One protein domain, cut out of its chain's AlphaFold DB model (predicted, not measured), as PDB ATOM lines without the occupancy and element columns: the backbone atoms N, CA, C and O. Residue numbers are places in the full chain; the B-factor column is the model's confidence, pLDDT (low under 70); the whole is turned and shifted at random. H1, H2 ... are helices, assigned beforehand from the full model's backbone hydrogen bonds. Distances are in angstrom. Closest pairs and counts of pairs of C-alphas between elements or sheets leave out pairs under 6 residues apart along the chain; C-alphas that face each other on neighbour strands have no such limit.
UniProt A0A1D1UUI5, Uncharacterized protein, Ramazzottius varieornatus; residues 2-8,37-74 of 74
ATOM      1  N   GLY A   2     184.023  37.862  61.380       90.81
ATOM      2  CA  GLY A   2     183.394  38.654  62.445       90.81
ATOM      3  C   GLY A   2     183.428  40.161  62.164       90.81
ATOM      4  O   GLY A   2     183.530  40.579  61.017       90.81
ATOM      5  N   ASN A   3     183.381  40.999  63.197       95.81
ATOM      6  CA  ASN A   3     183.258  42.454  63.015       95.81
ATOM      7  C   ASN A   3     184.475  43.074  62.305       95.81
ATOM      8  O   ASN A   3     184.319  43.949  61.459       95.81
ATOM      9  N   VAL A   4     185.689  42.597  62.600       95.69
ATOM     10  CA  VAL A   4     186.929  43.104  61.977       95.69
ATOM     11  C   VAL A   4     186.939  42.859  60.468       95.69
ATOM     12  O   VAL A   4     187.340  43.733  59.700       95.69
ATOM     13  N   SER A   5     186.399  41.719  60.029       95.06
ATOM     14  CA  SER A   5     186.311  41.384  58.609       95.06
ATOM     15  C   SER A   5     185.273  42.192  57.840       95.06
ATOM     16  O   SER A   5     185.129  41.983  56.647       95.06
ATOM     17  N   LEU A   6     184.549  43.108  58.489       93.94
ATOM     18  CA  LEU A   6     183.734  44.117  57.807       93.94
ATOM     19  C   LEU A   6     184.537  45.385  57.490       93.94
ATOM     20  O   LEU A   6     184.120  46.213  56.681       93.94
ATOM     21  N   VAL A   7     185.694  45.571  58.126       95.62
ATOM     22  CA  VAL A   7     186.480  46.807  58.030       95.62
ATOM     23  C   VAL A   7     187.741  46.598  57.200       95.62
ATOM     24  O   VAL A   7     188.055  47.459  56.378       95.62
ATOM     25  N   VAL A   8     188.413  45.455  57.356       95.50
ATOM     26  CA  VAL A   8     189.695  45.147  56.704       95.50
ATOM     27  C   VAL A   8     189.762  43.701  56.191       95.50
ATOM     28  O   VAL A   8     189.094  42.830  56.764       95.50
ATOM     29  N   ALA A  37     200.112  19.002  70.784       97.56
ATOM     30  CA  ALA A  37     199.574  20.184  70.121       97.56
ATOM     31  C   ALA A  37     200.665  21.166  69.656       97.56
ATOM     32  O   ALA A  37     200.495  21.830  68.631       97.56
ATOM     33  N   GLN A  38     201.805  21.241  70.355       96.75
ATOM     34  CA  GLN A  38     202.814  22.288  70.140       96.75
ATOM     35  C   GLN A  38     203.410  22.268  68.733       96.75
ATOM     36  O   GLN A  38     203.634  23.326  68.140       96.75
ATOM     37  N   ARG A  39     203.613  21.079  68.153       97.44
ATOM     38  CA  ARG A  39     204.099  20.956  66.771       97.44
ATOM     39  C   ARG A  39     203.150  21.636  65.785       97.44
ATOM     40  O   ARG A  39     203.600  22.342  64.883       97.44
ATOM     41  N   TRP A  40     201.849  21.417  65.941       97.94
ATOM     42  CA  TRP A  40     200.839  21.981  65.052       97.94
ATOM     43  C   TRP A  40     200.668  23.482  65.269       97.94
ATOM     44  O   TRP A  40     200.613  24.238  64.298       97.94
ATOM     45  N   THR A  41     200.690  23.919  66.528       98.00
ATOM     46  CA  THR A  41     200.682  25.337  66.904       98.00
ATOM     47  C   THR A  41     201.863  26.084  66.285       98.00
ATOM     48  O   THR A  41     201.680  27.165  65.728       98.00
ATOM     49  N   LEU A  42     203.064  25.498  66.295       98.38
ATOM     50  CA  LEU A  42     204.254  26.108  65.698       98.38
ATOM     51  C   LEU A  42     204.135  26.258  64.174       98.38
ATOM     52  O   LEU A  42     204.530  27.288  63.621       98.38
ATOM     53  N   ILE A  43     203.564  25.262  63.490       98.38
ATOM     54  CA  ILE A  43     203.287  25.336  62.048       98.38
ATOM     55  C   ILE A  43     202.277  26.452  61.761       98.38
ATOM     56  O   ILE A  43     202.509  27.265  60.863       98.38
ATOM     57  N   ALA A  44     201.188  26.533  62.531       98.38
ATOM     58  CA  ALA A  44     200.179  27.578  62.375       98.38
ATOM     59  C   ALA A  44     200.768  28.981  62.606       98.38
ATOM     60  O   ALA A  44     200.582  29.874  61.777       98.38
ATOM     61  N   ALA A  45     201.547  29.163  63.677       98.38
ATOM     62  CA  ALA A  45     202.214  30.426  63.990       98.38
ATOM     63  C   ALA A  45     203.199  30.845  62.888       98.38
ATOM     64  O   ALA A  45     203.183  31.991  62.439       98.38
ATOM     65  N   THR A  46     204.007  29.903  62.395       98.62
ATOM     66  CA  THR A  46     204.967  30.152  61.310       98.62
ATOM     67  C   THR A  46     204.250  30.501  60.007       98.62
ATOM     68  O   THR A  46     204.659  31.420  59.302       98.62
ATOM     69  N   SER A  47     203.140  29.824  59.706       98.44
ATOM     70  CA  SER A  47     202.317  30.114  58.527       98.44
ATOM     71  C   SER A  47     201.746  31.533  58.578       98.44
ATOM     72  O   SER A  47     201.807  32.254  57.581       98.44
ATOM     73  N   MET A  48     201.253  31.974  59.744       98.31
ATOM     74  CA  MET A  48     200.797  33.355  59.935       98.31
ATOM     75  C   MET A  48     201.945  34.356  59.775       98.31
ATOM     76  O   MET A  48     201.798  35.323  59.033       98.31
ATOM     77  N   ALA A  49     203.101  34.101  60.397       98.56
ATOM     78  CA  ALA A  49     204.260  34.988  60.309       98.56
ATOM     79  C   ALA A  49     204.758  35.150  58.864       98.56
ATOM     80  O   ALA A  49     204.948  36.273  58.401       98.56
ATOM     81  N   LEU A  50     204.904  34.050  58.120       98.56
ATOM     82  CA  LEU A  50     205.311  34.089  56.714       98.56
ATOM     83  C   LEU A  50     204.262  34.774  55.829       98.56
ATOM     84  O   LEU A  50     204.627  35.506  54.910       98.56
ATOM     85  N   THR A  51     202.971  34.599  56.125       98.00
ATOM     86  CA  THR A  51     201.891  35.328  55.438       98.00
ATOM     87  C   THR A  51     202.008  36.832  55.678       98.00
ATOM     88  O   THR A  51     201.933  37.610  54.729       98.00
ATOM     89  N   SER A  52     202.256  37.255  56.922       97.62
ATOM     90  CA  SER A  52     202.483  38.664  57.252       97.62
ATOM     91  C   SER A  52     203.723  39.221  56.560       97.62
ATOM     92  O   SER A  52     203.642  40.298  55.980       97.62
ATOM     93  N   VAL A  53     204.846  38.491  56.563       98.50
ATOM     94  CA  VAL A  53     206.066  38.903  55.849       98.50
ATOM     95  C   VAL A  53     205.751  39.154  54.381       98.50
ATOM     96  O   VAL A  53     206.043  40.239  53.892       98.50
ATOM     97  N   ARG A  54     205.076  38.212  53.708       98.31
ATOM     98  CA  ARG A  54     204.678  38.396  52.308       98.31
ATOM     99  C   ARG A  54     203.813  39.637  52.120       98.31
ATOM    100  O   ARG A  54     204.125  40.433  51.253       98.31
ATOM    101  N   LEU A  55     202.797  39.860  52.952       97.62
ATOM    102  CA  LEU A  55     201.960  41.065  52.858       97.62
ATOM    103  C   LEU A  55     202.740  42.376  53.060       97.62
ATOM    104  O   LEU A  55     202.346  43.401  52.511       97.62
ATOM    105  N   PHE A  56     203.825  42.370  53.838       97.31
ATOM    106  CA  PHE A  56     204.663  43.557  54.035       97.31
ATOM    107  C   PHE A  56     205.707  43.761  52.934       97.31
ATOM    108  O   PHE A  56     206.092  44.901  52.679       97.31
ATOM    109  N   THR A  57     206.188  42.688  52.305       98.38
ATOM    110  CA  THR A  57     207.280  42.752  51.319       98.38
ATOM    111  C   THR A  57     206.815  42.659  49.869       98.38
ATOM    112  O   THR A  57     207.567  43.021  48.971       98.38
ATOM    113  N   ASP A  58     205.602  42.163  49.628       98.25
ATOM    114  CA  ASP A  58     204.996  41.972  48.311       98.25
ATOM    115  C   ASP A  58     203.794  42.919  48.162       98.25
ATOM    116  O   ASP A  58     202.682  42.657  48.633       98.25
ATOM    117  N   GLY A  59     204.045  44.074  47.539       97.62
ATOM    118  CA  GLY A  59     203.034  45.115  47.356       97.62
ATOM    119  C   GLY A  59     201.894  44.709  46.418       97.62
ATOM    120  O   GLY A  59     200.791  45.238  46.558       97.62
ATOM    121  N   GLU A  60     202.137  43.771  45.499       98.31
ATOM    122  CA  GLU A  60     201.114  43.243  44.595       98.31
ATOM    123  C   GLU A  60     200.126  42.382  45.381       98.31
ATOM    124  O   GLU A  60     198.933  42.683  45.385       98.31
ATOM    125  N   LEU A  61     200.622  41.432  46.182       97.94
ATOM    126  CA  LEU A  61     199.781  40.610  47.060       97.94
ATOM    127  C   LEU A  61     198.932  41.460  48.022       97.94
ATOM    128  O   LEU A  61     197.745  41.194  48.226       97.94
ATOM    129  N   ALA A  62     199.522  42.493  48.630       97.69
ATOM    130  CA  ALA A  62     198.793  43.385  49.530       97.69
ATOM    131  C   ALA A  62     197.699  44.184  48.799       97.69
ATOM    132  O   ALA A  62     196.602  44.385  49.337       97.69
ATOM    133  N   ALA A  63     197.983  44.639  47.575       98.00
ATOM    134  CA  ALA A  63     197.011  45.331  46.741       98.00
ATOM    135  C   ALA A  63     195.868  44.392  46.335       98.00
ATOM    136  O   ALA A  63     194.708  44.764  46.505       98.00
ATOM    137  N   GLU A  64     196.173  43.177  45.883       97.75
ATOM    138  CA  GLU A  64     195.188  42.156  45.515       97.75
ATOM    139  C   GLU A  64     194.248  41.828  46.675       97.75
ATOM    140  O   GLU A  64     193.033  41.968  46.529       97.75
ATOM    141  N   ALA A  65     194.789  41.516  47.857       96.81
ATOM    142  CA  ALA A  65     193.990  41.217  49.046       96.81
ATOM    143  C   ALA A  65     193.029  42.366  49.406       96.81
ATOM    144  O   ALA A  65     191.879  42.147  49.801       96.81
ATOM    145  N   LYS A  66     193.477  43.618  49.242       96.62
ATOM    146  CA  LYS A  66     192.639  44.801  49.460       96.62
ATOM    147  C   LYS A  66     191.572  44.958  48.376       96.62
ATOM    148  O   LYS A  66     190.437  45.299  48.703       96.62
ATOM    149  N   GLN A  67     191.909  44.725  47.108       97.31
ATOM    150  CA  GLN A  67     190.954  44.816  46.002       97.31
ATOM    151  C   GLN A  67     189.876  43.736  46.096       97.31
ATOM    152  O   GLN A  67     188.698  44.041  45.920       97.31
ATOM    153  N   GLU A  68     190.244  42.496  46.413       96.06
ATOM    154  CA  GLU A  68     189.284  41.416  46.648       96.06
ATOM    155  C   GLU A  68     188.326  41.763  47.781       96.06
ATOM    156  O   GLU A  68     187.112  41.682  47.612       96.06
ATOM    157  N   PHE A  69     188.854  42.255  48.901       95.69
ATOM    158  CA  PHE A  69     188.026  42.705  50.010       95.69
ATOM    159  C   PHE A  69     187.020  43.792  49.599       95.69
ATOM    160  O   PHE A  69     185.840  43.699  49.941       95.69
ATOM    161  N   LEU A  70     187.441  44.794  48.821       95.56
ATOM    162  CA  LEU A  70     186.548  45.859  48.351       95.56
ATOM    163  C   LEU A  70     185.452  45.349  47.409       95.56
ATOM    164  O   LEU A  70     184.340  45.861  47.465       95.56
ATOM    165  N   LYS A  71     185.720  44.316  46.602       94.19
ATOM    166  CA  LYS A  71     184.700  43.676  45.749       94.19
ATOM    167  C   LYS A  71     183.634  42.931  46.555       94.19
ATOM    168  O   LYS A  71     182.532  42.732  46.057       94.19
ATOM    169  N   THR A  72     183.960  42.500  47.774       84.25
ATOM    170  CA  THR A  72     183.014  41.805  48.664       84.25
ATOM    171  C   THR A  72     182.160  42.745  49.514       84.25
ATOM    172  O   THR A  72     181.186  42.297  50.118       84.25
ATOM    173  N   LYS A  73     182.490  44.044  49.558       70.31
ATOM    174  CA  LYS A  73     181.641  45.061  50.186       70.31
ATOM    175  C   LYS A  73     180.518  45.452  49.224       70.31
ATOM    176  O   LYS A  73     180.787  46.065  48.195       70.31
ATOM    177  N   LEU A  74     179.288  45.073  49.577       58.06
ATOM    178  CA  LEU A  74     178.056  45.654  49.029       58.06
ATOM    179  C   LEU A  74     177.968  47.148  49.362       58.06
ATOM    180  O   LEU A  74     178.344  47.512  50.503       58.06
TER     181      LEU A  74
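Overview. This is residues 2 to 8 and 37 to 74 of the 74 residues of an uncharacterized protein of Ramazzottius varieornatus (UniProt A0A1D1UUI5). Two helices, H1 and the shorter H2, meet at their ends as an open L, and a short separate piece, residues 2 to 8, lies on the open side of the L nearer H2. The printed part has 45 residues with two named helices, H1 then H2, and no named strand; the class is all helix. The whole is only just loose, close to extended, with a radius of gyration of the C-alphas of 13.6 A, and only just flat, spanning 40 by 26 by 11 A.

Along the chain. Residues 2 to 8 hold no named element. H1, residues 37 to 57, is 30.4 A long and begins at C-alpha 37 (199.574, 20.184, 70.121). H2, residues 59 to 72, is 20.3 A long and ends at C-alpha 72 (183.014, 41.805, 48.664).

Arrangement. H1 and H2 touch only at the corner by their tight link, Asp 58; the closest C-alphas are those of Leu 55 and Ala 62, 5.1 A apart. Their lines are about perpendicular, at 80 degrees. Residues 37 to 51 of H1 stand free. In H1 and H2 every O i to N i+4 pair is within hydrogen-bond range.

Size, cuts and confidence. The C-alphas of Gln 38 and Leu 74, the two farthest apart, are 40.1 A apart. Residues 9 to 36 are not printed, and C-alphas 8 and 37 are 30.0 A apart across the cut. Residue 74 has pLDDT under 70.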